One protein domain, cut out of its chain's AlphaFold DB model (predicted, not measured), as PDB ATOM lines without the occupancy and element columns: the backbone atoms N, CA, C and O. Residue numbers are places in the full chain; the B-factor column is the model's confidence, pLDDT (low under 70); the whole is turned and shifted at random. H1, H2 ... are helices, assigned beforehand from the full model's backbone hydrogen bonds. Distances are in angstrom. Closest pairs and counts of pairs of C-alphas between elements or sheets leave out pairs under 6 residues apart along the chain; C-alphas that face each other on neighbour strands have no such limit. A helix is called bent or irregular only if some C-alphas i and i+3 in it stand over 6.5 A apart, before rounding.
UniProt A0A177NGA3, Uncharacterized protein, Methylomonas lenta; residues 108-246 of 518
ATOM      1  N   GLN A 108      91.733  82.395 130.523       88.94
ATOM      2  CA  GLN A 108      90.443  82.570 129.822       88.94
ATOM      3  C   GLN A 108      90.100  84.024 129.448       88.94
ATOM      4  O   GLN A 108      89.509  84.273 128.400       88.94
ATOM      5  N   GLN A 109      90.502  85.005 130.263       86.75
ATOM      6  CA  GLN A 109      90.319  86.431 129.952       86.75
ATOM      7  C   GLN A 109      91.155  86.898 128.737       86.75
ATOM      8  O   GLN A 109      90.819  87.896 128.104       86.75
ATOM      9  N   TRP A 110      92.203  86.150 128.382       90.94
ATOM     10  CA  TRP A 110      93.133  86.384 127.274       90.94
ATOM     11  C   TRP A 110      93.112  85.264 126.216       90.94
ATOM     12  O   TRP A 110      94.020  85.195 125.390       90.94
ATOM     13  N   ASP A 111      92.075  84.414 126.166       89.69
ATOM     14  CA  ASP A 111      91.941  83.335 125.162       89.69
ATOM     15  C   ASP A 111      92.088  83.848 123.711       89.69
ATOM     16  O   ASP A 111      92.616  83.159 122.837       89.69
ATOM     17  N   TYR A 112      91.696  85.100 123.459       90.31
ATOM     18  CA  TYR A 112      91.836  85.768 122.162       90.31
ATOM     19  C   TYR A 112      93.297  86.021 121.730       90.31
ATOM     20  O   TYR A 112      93.532  86.290 120.553       90.31
ATOM     21  N   TRP A 113      94.279  85.925 122.636       90.38
ATOM     22  CA  TRP A 113      95.711  85.899 122.303       90.38
ATOM     23  C   TRP A 113      96.174  84.499 121.870       90.38
ATOM     24  O   TRP A 113      96.954  84.393 120.930       90.38
ATOM     25  N   PHE A 114      95.643  83.429 122.469       92.12
ATOM     26  CA  PHE A 114      95.939  82.042 122.066       92.12
ATOM     27  C   PHE A 114      95.268  81.654 120.735       92.12
ATOM     28  O   PHE A 114      95.738  80.764 120.034       92.12
ATOM     29  N   ALA A 115      94.207  82.365 120.342       91.12
ATOM     30  CA  ALA A 115      93.574  82.243 119.026       91.12
ATOM     31  C   ALA A 115      94.373  82.886 117.865       91.12
ATOM     32  O   ALA A 115      93.942  82.811 116.713       91.12
ATOM     33  N   GLN A 116      95.505  83.545 118.143       92.94
ATOM     34  CA  GLN A 116      96.333  84.257 117.163       92.94
ATOM     35  C   GLN A 116      97.728  83.620 117.031       92.94
ATOM     36  O   GLN A 116      98.173  82.917 117.938       92.94
ATOM     37  N   PRO A 117      98.472  83.887 115.937       93.06
ATOM     38  CA  PRO A 117      99.888  83.546 115.866       93.06
ATOM     39  C   PRO A 117     100.652  84.153 117.048       93.06
ATOM     40  O   PRO A 117     100.482  85.335 117.359       93.06
ATOM     41  N   ALA A 118     101.523  83.359 117.677       91.19
ATOM     42  CA  ALA A 118     102.260  83.756 118.880       91.19
ATOM     43  C   ALA A 118     103.055  85.064 118.690       91.19
ATOM     44  O   ALA A 118     103.173  85.854 119.624       91.19
ATOM     45  N   GLU A 119     103.543  85.318 117.472       92.06
ATOM     46  CA  GLU A 119     104.235  86.556 117.108       92.06
ATOM     47  C   GLU A 119     103.318  87.785 117.260       92.06
ATOM     48  O   GLU A 119     103.654  88.727 117.975       92.06
ATOM     49  N   THR A 120     102.119  87.744 116.666       93.19
ATOM     50  CA  THR A 120     101.107  88.810 116.761       93.19
ATOM     51  C   THR A 120     100.604  88.990 118.193       93.19
ATOM     52  O   THR A 120     100.468  90.120 118.665       93.19
ATOM     53  N   ALA A 121     100.358  87.885 118.903       93.94
ATOM     54  CA  ALA A 121      99.870  87.897 120.278       93.94
ATOM     55  C   ALA A 121     100.883  88.521 121.256       93.94
ATOM     56  O   ALA A 121     100.530  89.411 122.031       93.94
ATOM     57  N   LEU A 122     102.155  88.107 121.185       95.12
ATOM     58  CA  LEU A 122     103.217  88.606 122.062       95.12
ATOM     59  C   LEU A 122     103.538  90.084 121.792       95.12
ATOM     60  O   LEU A 122     103.655  90.864 122.735       95.12
ATOM     61  N   VAL A 123     103.609  90.484 120.515       95.44
ATOM     62  CA  VAL A 123     103.784  91.890 120.106       95.44
ATOM     63  C   VAL A 123     102.637  92.755 120.634       95.44
ATOM     64  O   VAL A 123     102.895  93.789 121.245       95.44
ATOM     65  N   SER A 124     101.385  92.306 120.487       93.88
ATOM     66  CA  SER A 124     100.206  93.034 120.985       93.88
ATOM     67  C   SER A 124     100.207  93.174 122.512       93.88
ATOM     68  O   SER A 124      99.952  94.259 123.031       93.88
ATOM     69  N   CYS A 125     100.537  92.095 123.228       93.38
ATOM     70  CA  CYS A 125     100.682  92.075 124.685       93.38
ATOM     71  C   CYS A 125     101.734  93.091 125.160       93.38
ATOM     72  O   CYS A 125     101.442  93.975 125.967       93.38
ATOM     73  N   TRP A 126     102.949  93.034 124.609       95.00
ATOM     74  CA  TRP A 126     104.026  93.945 125.003       95.00
ATOM     75  C   TRP A 126     103.728  95.398 124.591       95.00
ATOM     76  O   TRP A 126     104.082  96.323 125.322       95.00
ATOM     77  N   GLN A 127     103.010  95.625 123.483       94.12
ATOM     78  CA  GLN A 127     102.603  96.962 123.033       94.12
ATOM     79  C   GLN A 127     101.574  97.622 123.963       94.12
ATOM     80  O   GLN A 127     101.600  98.847 124.105       94.12
ATOM     81  N   GLN A 128     100.722  96.839 124.631       92.38
ATOM     82  CA  GLN A 128      99.800  97.326 125.666       92.38
ATOM     83  C   GLN A 128     100.503  97.602 127.009       92.38
ATOM     84  O   GLN A 128      99.988  98.358 127.832       92.38
ATOM     85  N   HIS A 129     101.696  97.036 127.229       91.38
ATOM     86  CA  HIS A 129     102.389  97.044 128.524       91.38
ATOM     87  C   HIS A 129     103.851  97.529 128.437       91.38
ATOM     88  O   HIS A 129     104.710  97.093 129.205       91.38
ATOM     89  N   GLN A 130     104.145  98.473 127.533       90.06
ATOM     90  CA  GLN A 130     105.510  98.919 127.188       90.06
ATOM     91  C   GLN A 130     106.379  99.367 128.373       90.06
ATOM     92  O   GLN A 130     107.607  99.245 128.317       90.06
ATOM     93  N   ASN A 131     105.762  99.895 129.433       87.75
ATOM     94  CA  ASN A 131     106.454 100.368 130.637       87.75
ATOM     95  C   ASN A 131     106.857  99.219 131.578       87.75
ATOM     96  O   ASN A 131     107.755  99.395 132.393       87.75
ATOM     97  N   LEU A 132     106.230  98.044 131.441       90.81
ATOM     98  CA  LEU A 132     106.476  96.850 132.256       90.81
ATOM     99  C   LEU A 132     107.419  95.840 131.591       90.81
ATOM    100  O   LEU A 132     107.879  94.925 132.269       90.81
ATOM    101  N   ILE A 133     107.750  96.003 130.303       93.44
ATOM    102  CA  ILE A 133     108.666  95.106 129.569       93.44
ATOM    103  C   ILE A 133     109.977  94.831 130.335       93.44
ATOM    104  O   ILE A 133     110.356  93.662 130.423       93.44
ATOM    105  N   PRO A 134     110.648  95.822 130.962       92.31
ATOM    106  CA  PRO A 134     111.826  95.532 131.775       92.31
ATOM    107  C   PRO A 134     111.548  94.585 132.953       92.31
ATOM    108  O   PRO A 134     112.360  93.703 133.216       92.31
ATOM    109  N   SER A 135     110.395  94.707 133.625       91.62
ATOM    110  CA  SER A 135     109.991  93.799 134.715       91.62
ATOM    111  C   SER A 135     109.562  92.421 134.209       91.62
ATOM    112  O   SER A 135     109.849  91.417 134.850       91.62
ATOM    113  N   ILE A 136     108.937  92.337 133.030       94.88
ATOM    114  CA  ILE A 136     108.619  91.058 132.370       94.88
ATOM    115  C   ILE A 136     109.915  90.270 132.114       94.88
ATOM    116  O   ILE A 136     109.996  89.071 132.383       94.88
ATOM    117  N   VAL A 137     110.958  90.962 131.650       94.75
ATOM    118  CA  VAL A 137     112.292  90.396 131.404       94.75
ATOM    119  C   VAL A 137     113.017  90.053 132.710       94.75
ATOM    120  O   VAL A 137     113.620  88.985 132.798       94.75
ATOM    121  N   ALA A 138     112.902  90.892 133.744       92.12
ATOM    122  CA  ALA A 138     113.403  90.607 135.090       92.12
ATOM    123  C   ALA A 138     112.814  89.308 135.667       92.12
ATOM    124  O   ALA A 138     113.556  88.456 136.152       92.12
ATOM    125  N   GLN A 139     111.497  89.117 135.546       93.69
ATOM    126  CA  GLN A 139     110.806  87.910 136.004       93.69
ATOM    127  C   GLN A 139     111.187  86.677 135.157       93.69
ATOM    128  O   GLN A 139     111.449  85.605 135.707       93.69
ATOM    129  N   LEU A 140     111.336  86.820 133.831       94.94
ATOM    130  CA  LEU A 140     111.893  85.760 132.972       94.94
ATOM    131  C   LEU A 140     113.324  85.363 133.382       94.94
ATOM    132  O   LEU A 140     113.659  84.176 133.336       94.94
ATOM    133  N   ALA A 141     114.165  86.318 133.792       92.69
ATOM    134  CA  ALA A 141     115.515  86.049 134.289       92.69
ATOM    135  C   ALA A 141     115.487  85.355 135.659       92.69
ATOM    136  O   ALA A 141     116.115  84.307 135.823       92.69
ATOM    137  N   ARG A 142     114.691  85.874 136.607       91.25
ATOM    138  CA  ARG A 142     114.500  85.314 137.956       91.25
ATOM    139  C   ARG A 142     114.121  83.834 137.922       91.25
ATOM    140  O   ARG A 142     114.681  83.028 138.659       91.25
ATOM    141  N   HIS A 143     113.200  83.471 137.029       92.06
ATOM    142  CA  HIS A 143     112.711  82.101 136.866       92.06
ATOM    143  C   HIS A 143     113.512  81.276 135.840       92.06
ATOM    144  O   HIS A 143     113.057  80.217 135.404       92.06
ATOM    145  N   GLN A 144     114.710  81.738 135.454       92.25
ATOM    146  CA  GLN A 144     115.643  81.051 134.546       92.25
ATOM    147  C   GLN A 144     115.030  80.696 133.174       92.25
ATOM    148  O   GLN A 144     115.490  79.792 132.479       92.25
ATOM    149  N   GLN A 145     113.975  81.406 132.758       94.19
ATOM    150  CA  GLN A 145     113.308  81.221 131.467       94.19
ATOM    151  C   GLN A 145     113.838  82.170 130.382       94.19
ATOM    152  O   GLN A 145     113.559  81.923 129.212       94.19
ATOM    153  N   LEU A 146     114.605  83.220 130.717       94.69
ATOM    154  CA  LEU A 146     115.054  84.229 129.743       94.69
ATOM    155  C   LEU A 146     115.878  83.631 128.590       94.69
ATOM    156  O   LEU A 146     115.576  83.912 127.433       94.69
ATOM    157  N   SER A 147     116.848  82.751 128.866       93.81
ATOM    158  CA  SER A 147     117.636  82.098 127.807       93.81
ATOM    159  C   SER A 147     116.763  81.246 126.877       93.81
ATOM    160  O   SER A 147     116.907  81.329 125.659       93.81
ATOM    161  N   TRP A 148     115.810  80.486 127.432       94.81
ATOM    162  CA  TRP A 148     114.844  79.707 126.645       94.81
ATOM    163  C   TRP A 148     113.920  80.610 125.814       94.81
ATOM    164  O   TRP A 148     113.700  80.341 124.634       94.81
ATOM    165  N   PHE A 149     113.417  81.699 126.406       95.12
ATOM    166  CA  PHE A 149     112.557  82.686 125.751       95.12
ATOM    167  C   PHE A 149     113.275  83.307 124.548       95.12
ATOM    168  O   PHE A 149     112.756  83.264 123.437       95.12
ATOM    169  N   CYS A 150     114.512  83.777 124.739       94.31
ATOM    170  CA  CYS A 150     115.363  84.311 123.676       94.31
ATOM    171  C   CYS A 150     115.662  83.292 122.562       94.31
ATOM    172  O   CYS A 150     115.764  83.688 121.404       94.31
ATOM    173  N   GLN A 151     115.754  81.997 122.884       93.38
ATOM    174  CA  GLN A 151     115.897  80.915 121.901       93.38
ATOM    175  C   GLN A 151     114.616  80.638 121.088       93.38
ATOM    176  O   GLN A 151     114.722  80.055 120.013       93.38
ATOM    177  N   GLN A 152     113.424  81.038 121.557       94.25
ATOM    178  CA  GLN A 152     112.171  80.873 120.796       94.25
ATOM    179  C   GLN A 152     111.891  82.026 119.817       94.25
ATOM    180  O   GLN A 152     110.968  81.926 119.010       94.25
ATOM    181  N   LEU A 153     112.626  83.142 119.891       93.81
ATOM    182  CA  LEU A 153     112.322  84.325 119.083       93.81
ATOM    183  C   LEU A 153     112.799  84.156 117.634       93.81
ATOM    184  O   LEU A 153     113.995  84.021 117.369       93.81
ATOM    185  N   SER A 154     111.864  84.253 116.683       92.44
ATOM    186  CA  SER A 154     112.198  84.441 115.270       92.44
ATOM    187  C   SER A 154     112.904  85.793 115.061       92.44
ATOM    188  O   SER A 154     112.780  86.718 115.872       92.44
ATOM    189  N   ILE A 155     113.655  85.930 113.963       91.44
ATOM    190  CA  ILE A 155     114.358  87.184 113.635       91.44
ATOM    191  C   ILE A 155     113.357  88.335 113.466       91.44
ATOM    192  O   ILE A 155     113.609  89.448 113.936       91.44
ATOM    193  N   ASP A 156     112.217  88.066 112.832       91.75
ATOM    194  CA  ASP A 156     111.167  89.051 112.598       91.75
ATOM    195  C   ASP A 156     110.395  89.392 113.877       91.75
ATOM    196  O   ASP A 156     110.152  90.574 114.125       91.75
ATOM    197  N   LEU A 157     110.093  88.413 114.740       93.44
ATOM    198  CA  LEU A 157     109.505  88.665 116.059       93.44
ATOM    199  C   LEU A 157     110.437  89.519 116.928       93.44
ATOM    200  O   LEU A 157     109.998  90.516 117.495       93.44
ATOM    201  N   ALA A 158     111.732  89.199 116.990       93.50
ATOM    202  CA  ALA A 158     112.697  89.992 117.750       93.50
ATOM    203  C   ALA A 158     112.783  91.448 117.241       93.50
ATOM    204  O   ALA A 158     112.793  92.381 118.046       93.50
ATOM    205  N   GLN A 159     112.755  91.669 115.919       91.69
ATOM    206  CA  GLN A 159     112.695  93.018 115.334       91.69
ATOM    207  C   GLN A 159     111.370  93.746 115.614       91.69
ATOM    208  O   GLN A 159     111.375  94.959 115.834       91.69
ATOM    209  N   GLN A 160     110.237  93.038 115.617       93.06
ATOM    210  CA  GLN A 160     108.941  93.613 115.992       93.06
ATOM    211  C   GLN A 160     108.935  94.021 117.471       93.06
ATOM    212  O   GLN A 160     108.560  95.149 117.787       93.06
ATOM    213  N   LEU A 161     109.446  93.167 118.365       94.25
ATOM    214  CA  LEU A 161     109.575  93.483 119.786       94.25
ATOM    215  C   LEU A 161     110.513  94.674 120.031       94.25
ATOM    216  O   LEU A 161     110.166  95.521 120.846       94.25
ATOM    217  N   CYS A 162     111.624  94.831 119.295       92.25
ATOM    218  CA  CYS A 162     112.491  96.022 119.412       92.25
ATOM    219  C   CYS A 162     111.695  97.331 119.251       92.25
ATOM    220  O   CYS A 162     111.799  98.230 120.086       92.25
ATOM    221  N   ARG A 163     110.845  97.399 118.214       91.00
ATOM    222  CA  ARG A 163     109.959  98.545 117.933       91.00
ATOM    223  C   ARG A 163     108.887  98.747 119.004       91.00
ATOM    224  O   ARG A 163     108.421  99.862 119.189       91.00
ATOM    225  N   VAL A 164     108.492  97.687 119.705       92.31
ATOM    226  CA  VAL A 164     107.565  97.762 120.842       92.31
ATOM    227  C   VAL A 164     108.261  98.270 122.110       92.31
ATOM    228  O   VAL A 164     107.670  99.054 122.848       92.31
ATOM    229  N   VAL A 165     109.514  97.877 122.378       89.75
ATOM    230  CA  VAL A 165     110.250  98.361 123.562       89.75
ATOM    231  C   VAL A 165     110.595  99.850 123.432       89.75
ATOM    232  O   VAL A 165     110.419 100.598 124.401       89.75
ATOM    233  N   CYS A 166     111.050 100.277 122.249       87.56
ATOM    234  CA  CYS A 166     111.336 101.674 121.921       87.56
ATOM    235  C   CYS A 166     110.949 101.991 120.457       87.56
ATOM    236  O   CYS A 166     111.751 101.765 119.549       87.56
ATOM    237  N   PRO A 167     109.748 102.545 120.195       84.44
ATOM    238  CA  PRO A 167     109.291 102.837 118.829       84.44
ATOM    239  C   PRO A 167     110.032 103.997 118.147       84.44
ATOM    240  O   PRO A 167     109.910 104.163 116.937       84.44
ATOM    241  N   GLN A 168     110.784 104.800 118.905       81.69
ATOM    242  CA  GLN A 168     111.539 105.954 118.399       81.69
ATOM    243  C   GLN A 168     112.943 105.575 117.889       81.69
ATOM    244  O   GLN A 168     113.538 106.326 117.119       81.69
ATOM    245  N   LEU A 169     113.473 104.412 118.285       82.81
ATOM    246  CA  LEU A 169     114.825 103.965 117.952       82.81
ATOM    247  C   LEU A 169     114.794 102.927 116.822       82.81
ATOM    248  O   LEU A 169     114.512 101.749 117.060       82.81
ATOM    249  N   ASP A 170     115.148 103.323 115.595       81.06
ATOM    250  CA  ASP A 170     115.357 102.341 114.525       81.06
ATOM    251  C   ASP A 170     116.694 101.607 114.705       81.06
ATOM    252  O   ASP A 170     117.743 102.003 114.193       81.06
ATOM    253  N   VAL A 171     116.633 100.477 115.413       75.94
ATOM    254  CA  VAL A 171     117.758  99.552 115.624       75.94
ATOM    255  C   VAL A 171     118.412  99.071 114.320       75.94
ATOM    256  O   VAL A 171     119.557  98.623 114.351       75.94
ATOM    257  N   ARG A 172     117.743  99.188 113.160       69.88
ATOM    258  CA  ARG A 172     118.317  98.853 111.841       69.88
ATOM    259  C   ARG A 172     119.370  99.861 111.370       69.88
ATOM    260  O   ARG A 172     120.167  99.530 110.497       69.88
ATOM    261  N   LEU A 173     119.403 101.064 111.949       60.38
ATOM    262  CA  LEU A 173     120.434 102.076 111.695       60.38
ATOM    263  C   LEU A 173     121.715 101.845 112.517       60.38
ATOM    264  O   LEU A 173     122.724 102.509 112.275       60.38
ATOM    265  N   SER A 174     121.703 100.890 113.454       64.62
ATOM    266  CA  SER A 174     122.887 100.466 114.203       64.62
ATOM    267  C   SER A 174     123.937  99.867 113.265       64.62
ATOM    268  O   SER A 174     123.699  98.863 112.590       64.62
ATOM    269  N   ARG A 175     125.118 100.491 113.218       56.06
ATOM    270  CA  ARG A 175     126.280 100.029 112.446       56.06
ATOM    271  C   ARG A 175     127.383  99.619 113.418       56.06
ATOM    272  O   ARG A 175     127.717 100.376 114.325       56.06
ATOM    273  N   GLN A 176     127.953  98.430 113.223       56.53
ATOM    274  CA  GLN A 176     128.994  97.858 114.087       56.53
ATOM    275  C   GLN A 176     130.356  98.558 113.899       56.53
ATOM    276  O   GLN A 176     131.272  97.989 113.311       56.53
ATOM    277  N   THR A 177     130.498  99.792 114.386       49.59
ATOM    278  CA  THR A 177     131.765 100.553 114.362       49.59
ATOM    279  C   THR A 177     131.951 101.427 115.610       49.59
ATOM    280  O   THR A 177     132.109 102.640 115.506       49.59
ATOM    281  N   LEU A 178     131.949 100.810 116.796       55.19
ATOM    282  CA  LEU A 178     132.528 101.377 118.023       55.19
ATOM    283  C   LEU A 178     133.452 100.324 118.648       55.19
ATOM    284  O   LEU A 178     133.074  99.154 118.729       55.19
ATOM    285  N   SER A 179     134.665 100.718 119.046       52.31
ATOM    286  CA  SER A 179     135.630  99.791 119.658       52.31
ATOM    287  C   SER A 179     135.253  99.528 121.121       52.31
ATOM    288  O   SER A 179     134.913 100.492 121.814       52.31
ATOM    289  N   PRO A 180     135.339  98.288 121.641       52.09
ATOM    290  CA  PRO A 180     134.991  97.996 123.035       52.09
ATOM    291  C   PRO A 180     135.824  98.792 124.054       52.09
ATOM    292  O   PRO A 180     135.316  99.096 125.130       52.09
ATOM    293  N   ASP A 181     137.041  99.220 123.703       46.53
ATOM    294  CA  ASP A 181     137.887 100.074 124.555       46.53
ATOM    295  C   ASP A 181     137.302 101.483 124.779       46.53
ATOM    296  O   ASP A 181     137.597 102.126 125.782       46.53
ATOM    297  N   GLN A 182     136.435 101.962 123.876       48.94
ATOM    298  CA  GLN A 182     135.668 103.204 124.058       48.94
ATOM    299  C   GLN A 182     134.359 102.987 124.838       48.94
ATOM    300  O   GLN A 182     133.715 103.958 125.225       48.94
ATOM    301  N   ALA A 183     133.970 101.736 125.108       46.97
ATOM    302  CA  ALA A 183     132.804 101.380 125.921       46.97
ATOM    303  C   ALA A 183     133.155 101.166 127.410       46.97
ATOM    304  O   ALA A 183     132.460 100.441 128.129       46.97
ATOM    305  N   GLY A 184     134.250 101.768 127.882       41.94
ATOM    306  CA  GLY A 184     134.639 101.761 129.289       41.94
ATOM    307  C   GLY A 184     133.731 102.649 130.148       41.94
ATOM    308  O   GLY A 184     133.634 103.846 129.912       41.94
ATOM    309  N   SER A 185     133.126 102.064 131.187       52.78
ATOM    310  CA  SER A 185     132.512 102.772 132.329       52.78
ATOM    311  C   SER A 185     131.241 103.616 132.077       52.78
ATOM    312  O   SER A 185     130.929 104.485 132.881       52.78
ATOM    313  N   LEU A 186     130.448 103.334 131.030       62.62
ATOM    314  CA  LEU A 186     129.106 103.943 130.844       62.62
ATOM    315  C   LEU A 186     127.916 103.029 131.196       62.62
ATOM    316  O   LEU A 186     126.781 103.501 131.260       62.62
ATOM    317  N   ILE A 187     128.149 101.725 131.377       74.25
ATOM    318  CA  ILE A 187     127.112 100.721 131.665       74.25
ATOM    319  C   ILE A 187     127.691  99.726 132.683       74.25
ATOM    320  O   ILE A 187     128.586  98.961 132.312       74.25
ATOM    321  N   PRO A 188     127.218  99.719 133.942       76.31
ATOM    322  CA  PRO A 188     127.645  98.742 134.939       76.31
ATOM    323  C   PRO A 188     127.352  97.291 134.557       76.31
ATOM    324  O   PRO A 188     126.326  96.980 133.947       76.31
ATOM    325  N   GLU A 189     128.205  96.381 135.033       80.88
ATOM    326  CA  GLU A 189     128.037  94.930 134.858       80.88
ATOM    327  C   GLU A 189     126.693  94.414 135.394       80.88
ATOM    328  O   GLU A 189     126.132  93.475 134.830       80.88
ATOM    329  N   HIS A 190     126.124  95.042 136.432       82.25
ATOM    330  CA  HIS A 190     124.861  94.590 137.020       82.25
ATOM    331  C   HIS A 190     123.689  94.614 136.018       82.25
ATOM    332  O   HIS A 190     122.915  93.661 135.979       82.25
ATOM    333  N   TRP A 191     123.603  95.611 135.127       85.12
ATOM    334  CA  TRP A 191     122.570  95.642 134.075       85.12
ATOM    335  C   TRP A 191     122.780  94.582 132.983       85.12
ATOM    336  O   TRP A 191     121.831  94.197 132.299       85.12
ATOM    337  N   LEU A 192     124.009  94.081 132.825       87.25
ATOM    338  CA  LEU A 192     124.351  93.016 131.880       87.25
ATOM    339  C   LEU A 192     124.177  91.615 132.492       87.25
ATOM    340  O   LEU A 192     123.943  90.659 131.752       87.25
ATOM    341  N   ALA A 193     124.245  91.478 133.819       87.19
ATOM    342  CA  ALA A 193     124.224  90.194 134.523       87.19
ATOM    343  C   ALA A 193     123.028  89.269 134.176       87.19
ATOM    344  O   ALA A 193     123.276  88.089 133.924       87.19
ATOM    345  N   PRO A 194     121.764  89.739 134.040       88.75
ATOM    346  CA  PRO A 194     120.651  88.883 133.600       88.75
ATOM    347  C   PRO A 194     120.836  88.295 132.191       88.75
ATOM    348  O   PRO A 194     120.270  87.253 131.865       88.75
ATOM    349  N   TRP A 195     121.626  88.967 131.350       90.62
ATOM    350  CA  TRP A 195     121.860  88.627 129.949       90.62
ATOM    351  C   TRP A 195     123.141  87.812 129.727       90.62
ATOM    352  O   TRP A 195     123.271  87.152 128.695       90.62
ATOM    353  N   GLN A 196     124.073  87.794 130.688       88.38
ATOM    354  CA  GLN A 196     125.300  86.994 130.597       88.38
ATOM    355  C   GLN A 196     125.014  85.495 130.322       88.38
ATOM    356  O   GLN A 196     125.614  84.965 129.381       88.38
ATOM    357  N   PRO A 197     124.068  84.802 131.000       88.38
ATOM    358  CA  PRO A 197     123.740  83.400 130.698       88.38
ATOM    359  C   PRO A 197     123.073  83.196 129.329       88.38
ATOM    360  O   PRO A 197     123.202  82.134 128.727       88.38
ATOM    361  N   VAL A 198     122.361  84.208 128.825       89.56
ATOM    362  CA  VAL A 198     121.672  84.167 127.523       89.56
ATOM    363  C   VAL A 198     122.693  84.112 126.382       89.56
ATOM    364  O   VAL A 198     122.530  83.351 125.427       89.56
ATOM    365  N   PHE A 199     123.770  84.890 126.507       87.69
ATOM    366  CA  PHE A 199     124.765  85.098 125.452       87.69
ATOM    367  C   PHE A 199     126.075  84.308 125.633       87.69
ATOM    368  O   PHE A 199     126.873  84.246 124.703       87.69
ATOM    369  N   SER A 200     126.291  83.656 126.781       81.25
ATOM    370  CA  SER A 200     127.491  82.835 127.029       81.25
ATOM    371  C   SER A 200     127.494  81.482 126.307       81.25
ATOM    372  O   SER A 200     128.564  80.971 125.965       81.25
ATOM    373  N   ASP A 201     126.321  80.875 126.091       67.94
ATOM    374  CA  ASP A 201     126.199  79.484 125.612       67.94
ATOM    375  C   ASP A 201     125.515  79.306 124.252       67.94
ATOM    376  O   ASP A 201     125.690  78.259 123.630       67.94
ATOM    377  N   THR A 202     124.778  80.305 123.753       70.69
ATOM    378  CA  THR A 202     124.007  80.189 122.501       70.69
ATOM    379  C   THR A 202     124.393  81.263 121.484       70.69
ATOM    380  O   THR A 202     124.370  82.454 121.787       70.69
ATOM    381  N   ALA A 203     124.661  80.851 120.242       81.00
ATOM    382  CA  ALA A 203     124.778  81.757 119.099       81.00
ATOM    383  C   ALA A 203     123.382  82.248 118.665       81.00
ATOM    384  O   ALA A 203     122.758  81.682 117.768       81.00
ATOM    385  N   LEU A 204     122.868  83.268 119.355       85.75
ATOM    386  CA  LEU A 204     121.562  83.873 119.076       85.75
ATOM    387  C   LEU A 204     121.622  84.868 117.897       85.75
ATOM    388  O   LEU A 204     122.673  85.462 117.648       85.75
ATOM    389  N   PRO A 205     120.503  85.104 117.181       88.44
ATOM    390  CA  PRO A 205     120.457  86.097 116.112       88.44
ATOM    391  C   PRO A 205     120.733  87.520 116.612       88.44
ATOM    392  O   PRO A 205     120.306  87.899 117.704       88.44
ATOM    393  N   LEU A 206     121.341  88.355 115.760       88.81
ATOM    394  CA  LEU A 206     121.624  89.767 116.065       88.81
ATOM    395  C   LEU A 206     120.378  90.533 116.545       88.81
ATOM    396  O   LEU A 206     120.480  91.329 117.470       88.81
ATOM    397  N   ALA A 207     119.198  90.244 115.989       90.50
ATOM    398  CA  ALA A 207     117.936  90.862 116.404       90.50
ATOM    399  C   ALA A 207     117.583  90.611 117.889       90.50
ATOM    400  O   ALA A 207     116.971  91.464 118.526       90.50
ATOM    401  N   VAL A 208     118.007  89.481 118.468       92.25
ATOM    402  CA  VAL A 208     117.808  89.170 119.896       92.25
ATOM    403  C   VAL A 208     118.810  89.937 120.769       92.25
ATOM    404  O   VAL A 208     118.446  90.424 121.838       92.25
ATOM    405  N   MET A 209     120.046  90.129 120.292       91.12
ATOM    406  CA  MET A 209     121.029  91.008 120.948       91.12
ATOM    407  C   MET A 209     120.602  92.483 120.890       91.12
ATOM    408  O   MET A 209     120.769  93.215 121.862       91.12
ATOM    409  N   GLN A 210     120.004  92.910 119.774       92.38
ATOM    410  CA  GLN A 210     119.405  94.238 119.629       92.38
ATOM    411  C   GLN A 210     118.230  94.420 120.598       92.38
ATOM    412  O   GLN A 210     118.197  95.419 121.309       92.38
ATOM    413  N   LEU A 211     117.324  93.441 120.707       94.25
ATOM    414  CA  LEU A 211     116.217  93.479 121.669       94.25
ATOM    415  C   LEU A 211     116.724  93.647 123.109       94.25
ATOM    416  O   LEU A 211     116.263  94.545 123.813       94.25
ATOM    417  N   ALA A 212     117.719  92.851 123.514       93.38
ATOM    418  CA  ALA A 212     118.378  92.989 124.811       93.38
ATOM    419  C   ALA A 212     118.966  94.398 125.012       93.38
ATOM    420  O   ALA A 212     118.696  95.036 126.027       93.38
ATOM    421  N   GLY A 213     119.691  94.924 124.017       92.00
ATOM    422  CA  GLY A 213     120.266  96.270 124.057       92.00
ATOM    423  C   GLY A 213     119.232  97.384 124.261       92.00
ATOM    424  O   GLY A 213     119.483  98.300 125.041       92.00
ATOM    425  N   VAL A 214     118.052  97.299 123.627       91.69
ATOM    426  CA  VAL A 214     116.971  98.291 123.813       91.69
ATOM    427  C   VAL A 214     116.344  98.179 125.206       91.69
ATOM    428  O   VAL A 214     116.044  99.199 125.826       91.69
ATOM    429  N   ILE A 215     116.165  96.958 125.725       92.94
ATOM    430  CA  ILE A 215     115.624  96.732 127.075       92.94
ATOM    431  C   ILE A 215     116.574  97.300 128.136       92.94
ATOM    432  O   ILE A 215     116.126  98.043 129.007       92.94
ATOM    433  N   ILE A 216     117.876  97.016 128.026       91.19
ATOM    434  CA  ILE A 216     118.906  97.538 128.936       91.19
ATOM    435  C   ILE A 216     118.953  99.069 128.858       91.19
ATOM    436  O   ILE A 216     118.924  99.727 129.892       91.19
ATOM    437  N   LEU A 217     118.937  99.655 127.653       88.69
ATOM    438  CA  LEU A 217     118.945 101.112 127.469       88.69
ATOM    439  C   LEU A 217     117.759 101.787 128.181       88.69
ATOM    440  O   LEU A 217     117.932 102.805 128.850       88.69
ATOM    441  N   LYS A 218     116.571 101.171 128.102       88.06
ATOM    442  CA  LYS A 218     115.350 101.613 128.795       88.06
ATOM    443  C   LYS A 218     115.413 101.446 130.321       88.06
ATOM    444  O   LYS A 218     114.686 102.143 131.021       88.06
ATOM    445  N   GLN A 219     116.260 100.548 130.830       87.25
ATOM    446  CA  GLN A 219     116.497 100.341 132.262       87.25
ATOM    447  C   GLN A 219     117.530 101.318 132.840       87.25
ATOM    448  O   GLN A 219     117.262 101.943 133.863       87.25
ATOM    449  N   CYS A 220     118.705 101.434 132.212       85.31
ATOM    450  CA  CYS A 220     119.852 102.131 132.801       85.31
ATOM    451  C   CYS A 220     119.969 103.610 132.406       85.31
ATOM    452  O   CYS A 220     120.529 104.387 133.172       85.31
ATOM    453  N   GLN A 221     119.472 104.008 131.228       86.00
ATOM    454  CA  GLN A 221     119.625 105.371 130.690       86.00
ATOM    455  C   GLN A 221     118.315 105.902 130.053       86.00
ATOM    456  O   GLN A 221     118.315 106.312 128.888       86.00
ATOM    457  N   PRO A 222     117.181 105.946 130.786       87.44
ATOM    458  CA  PRO A 222     115.902 106.427 130.250       87.44
ATOM    459  C   PRO A 222     115.965 107.877 129.738       87.44
ATOM    460  O   PRO A 222     115.321 108.198 128.742       87.44
ATOM    461  N   LEU A 223     116.810 108.732 130.334       86.69
ATOM    462  CA  LEU A 223     117.072 110.090 129.837       86.69
ATOM    463  C   LEU A 223     117.621 110.123 128.407       86.69
ATOM    464  O   LEU A 223     117.319 111.059 127.672       86.69
ATOM    465  N   GLN A 224     118.409 109.126 128.000       84.50
ATOM    466  CA  GLN A 224     119.008 109.083 126.662       84.50
ATOM    467  C   GLN A 224     117.997 108.649 125.590       84.50
ATOM    468  O   GLN A 224     118.209 108.930 124.417       84.50
ATOM    469  N   LEU A 225     116.870 108.032 125.977       83.56
ATOM    470  CA  LEU A 225     115.746 107.750 125.074       83.56
ATOM    471  C   LEU A 225     114.900 108.991 124.747       83.56
ATOM    472  O   LEU A 225     114.140 108.958 123.788       83.56
ATOM    473  N   LEU A 226     115.026 110.071 125.523       79.44
ATOM    474  CA  LEU A 226     114.353 111.354 125.281       79.44
ATOM    475  C   LEU A 226     115.218 112.320 124.443       79.44
ATOM    476  O   LEU A 226     114.934 113.514 124.392       79.44
ATOM    477  N   GLN A 227     116.306 111.826 123.840       74.44
ATOM    478  CA  GLN A 227     117.363 112.626 123.216       74.44
ATOM    479  C   GLN A 227     117.900 111.972 121.934       74.44
ATOM    480  O   GLN A 227     117.854 110.753 121.769       74.44
ATOM    481  N   ASP A 228     118.529 112.774 121.069       70.88
ATOM    482  CA  ASP A 228     119.164 112.311 119.822       70.88
ATOM    483  C   ASP A 228     120.299 111.283 120.042       70.88
ATOM    484  O   ASP A 228     120.700 110.568 119.122       70.88
ATOM    485  N   TYR A 229     120.823 111.179 121.269       72.81
ATOM    486  CA  TYR A 229     121.923 110.282 121.633       72.81
ATOM    487  C   TYR A 229     121.515 108.809 121.820       72.81
ATOM    488  O   TYR A 229     122.404 107.959 121.930       72.81
ATOM    489  N   ALA A 230     120.216 108.478 121.794       81.81
ATOM    490  CA  ALA A 230     119.695 107.120 122.000       81.81
ATOM    491  C   ALA A 230     120.433 106.042 121.180       81.81
ATOM    492  O   ALA A 230     120.772 104.978 121.702       81.81
ATOM    493  N   LEU A 231     120.732 106.325 119.905       83.81
ATOM    494  CA  LEU A 231     121.436 105.395 119.013       83.81
ATOM    495  C   LEU A 231     122.911 105.195 119.407       83.81
ATOM    496  O   LEU A 231     123.442 104.096 119.250       83.81
ATOM    497  N   THR A 232     123.574 106.219 119.951       83.56
ATOM    498  CA  THR A 232     124.962 106.130 120.426       83.56
ATOM    499  C   THR A 232     125.050 105.249 121.668       83.56
ATOM    500  O   THR A 232     125.823 104.289 121.669       83.56
ATOM    501  N   SER A 233     124.206 105.498 122.678       83.19
ATOM    502  CA  SER A 233     124.124 104.632 123.861       83.19
ATOM    503  C   SER A 233     123.745 103.200 123.478       83.19
ATOM    504  O   SER A 233     124.407 102.261 123.913       83.19
ATOM    505  N   PHE A 234     122.758 103.012 122.590       87.81
ATOM    506  CA  PHE A 234     122.378 101.691 122.078       87.81
ATOM    507  C   PHE A 234     123.560 100.922 121.468       87.81
ATOM    508  O   PHE A 234     123.771  99.753 121.794       87.81
ATOM    509  N   ASN A 235     124.355 101.576 120.613       86.56
ATOM    510  CA  ASN A 235     125.515 100.955 119.973       86.56
ATOM    511  C   ASN A 235     126.593 100.546 120.996       86.56
ATOM    512  O   ASN A 235     127.217  99.498 120.824       86.56
ATOM    513  N   LEU A 236     126.782 101.315 122.076       84.19
ATOM    514  CA  LEU A 236     127.680 100.952 123.181       84.19
ATOM    515  C   LEU A 236     127.167  99.726 123.958       84.19
ATOM    516  O   LEU A 236     127.954  98.819 124.238       84.19
ATOM    517  N   ILE A 237     125.860  99.645 124.244       87.62
ATOM    518  CA  ILE A 237     125.263  98.465 124.902       87.62
ATOM    519  C   ILE A 237     125.453  97.226 124.020       87.62
ATOM    520  O   ILE A 237     125.915  96.181 124.481       87.62
ATOM    521  N   LEU A 238     125.145  97.352 122.727       88.25
ATOM    522  CA  LEU A 238     125.250  96.262 121.764       88.25
ATOM    523  C   LEU A 238     126.702  95.771 121.608       88.25
ATOM    524  O   LEU A 238     126.929  94.563 121.543       88.25
ATOM    525  N   ALA A 239     127.688  96.676 121.636       85.12
ATOM    526  CA  ALA A 239     129.108  96.321 121.643       85.12
ATOM    527  C   ALA A 239     129.520  95.544 122.912       85.12
ATOM    528  O   ALA A 239     130.228  94.541 122.803       85.12
ATOM    529  N   ARG A 240     129.031  95.927 124.105       85.69
ATOM    530  CA  ARG A 240     129.252  95.156 125.350       85.69
ATOM    531  C   ARG A 240     128.631  93.756 125.272       85.69
ATOM    532  O   ARG A 240     129.288  92.785 125.637       85.69
ATOM    533  N   LEU A 241     127.417  93.621 124.732       87.12
ATOM    534  CA  LEU A 241     126.781  92.310 124.529       87.12
ATOM    535  C   LEU A 241     127.568  91.425 123.540       87.12
ATOM    536  O   LEU A 241     127.682  90.218 123.748       87.12
ATOM    537  N   MET A 242     128.166  92.009 122.495       84.44
ATOM    538  CA  MET A 242     129.053  91.300 121.556       84.44
ATOM    539  C   MET A 242     130.407  90.902 122.172       84.44
ATOM    540  O   MET A 242     130.994  89.899 121.764       84.44
ATOM    541  N   ALA A 243     130.902  91.630 123.177       83.12
ATOM    542  CA  ALA A 243     132.089  91.222 123.931       83.12
ATOM    543  C   ALA A 243     131.832  89.944 124.759       83.12
ATOM    544  O   ALA A 243     132.698  89.073 124.837       83.12
ATOM    545  N   ILE A 244     130.622  89.780 125.311       81.38
ATOM    546  CA  ILE A 244     130.233  88.594 126.099       81.38
ATOM    547  C   ILE A 244     130.214  87.323 125.225       81.38
ATOM    548  O   ILE A 244     130.784  86.299 125.615       81.38
ATOM    549  N   THR A 245     129.629  87.381 124.021       77.62
ATOM    550  CA  THR A 245     129.588  86.230 123.092       77.62
ATOM    551  C   THR A 245     130.973  85.858 122.545       77.62
ATOM    552  O   THR A 245     131.281  84.678 122.354       77.62
ATOM    553  N   THR A 246     131.836  86.846 122.293       70.56
ATOM    554  CA  THR A 246     133.176  86.618 121.723       70.56
ATOM    555  C   THR A 246     134.198  86.156 122.764       70.56
ATOM    556  O   THR A 246     134.948  85.218 122.488       70.56
TER     557      THR A 246
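What this domain is: This is residues 108 to 246 of the 518 residues of an uncharacterized protein of Methylomonas lenta (UniProt A0A177NGA3). Three helices, H2, H5 and H8, lie side by side and run the same way; H8 is the core, and H10, the longest helix, crosses its other side. H1 lies at one far end beyond H2, and at the opposite end residues 166 to 188, with no named element, bow out round H10. H3 packs crosswise on H8, H4 and H7 pack on each other, and H6 and H9 are short pieces. The 139 printed residues hold ten named helices, H1 to H10 in chain order, and no named strand; the class is all helix. The whole is compact, with a radius of gyration of the C-alphas of 14.8 A, and spans 50 by 33 by 23 A.

How they stand to each other: H1, residues 108 to 114, and H2, residues 118 to 128, touch only at the corner, and only just, with 3 pairs of C-alphas within 8 A; the closest are Trp 113 and Ala 121, 5.0 A. H2 touches H5, residues 155 to 165, at a shallow tilt of 9 degrees, the same way, closest at C-alphas 127 and 164, 5.5 A. H5 touches H8, residues 206 to 220, at a shallow tilt of 15 degrees, closest at Cys 162 and Leu 211, 5.0 A between C-alphas. H8, the hub, touches four helices. With residues 215 to 219 alone it touches H3, residues 133 to 142, about perpendicular at 76 degrees; C-alphas 134 and 215, the closest, are 6.2 A apart. With residues 216 to 220 alone it touches H6, residues 189 to 192, closest at C-alphas 191 and 216, 6.6 A. It touches H10, residues 230 to 246, at a steep tilt of 58 degrees, opposite ways, closest at C-alphas 213 and 238, 5.5 A. H4, residues 146 to 152, touches H7, residues 196 to 201, closest at C-alphas 147 and 198, 4.5 A. H10, with residues 241 to 245 alone, touches H7, closest at C-alphas 199 and 245, 5.5 A. H9, residues 222 to 226, is close to but not clearly touching H8, closest at C-alphas 218 and 225, 7.2 A. The helix packing is mostly crossed, but only just: of the 6 pairs of helices that touch, not only at the corner or at their ends, and have a tilt, 2 are at a shallow tilt. Every O i to N i+4 pair is within hydrogen-bond range in H2, H3, H4, H5, H8 and H10; the counts are 0 of 3 in H1, with 3 of 4 O i to N i+3 pairs, 1 of 2 in H7, and 0 of 1 in H9, with 2 of 2, while H6 is too short.

Where its parts are: H1 begins at C-alpha 108, (90.443, 82.570, 129.822), and H10 ends at C-alpha 246, (133.176, 86.618, 121.723). From first to last C-alpha, H10 measures 24.5 A, H8 20.9 A, H5 15.5 A and H2 15.4 A. H1 is irregular, C-alphas 109 and 112 being 8.0 A apart, and H7 only just, with 6.8 A between C-alphas 198 and 201.

The domain as a whole: The C-alphas of Gln 108 and Asp 181, 50.8 A apart, are the two farthest apart, and the outline is only just elongated. The printed part has no cut. The link from H5 to H6 is long, with 23 residues, and the others are tight. The mean pLDDT of the printed part is 84.6; residues 172 to 186 and residue 201 are under 70.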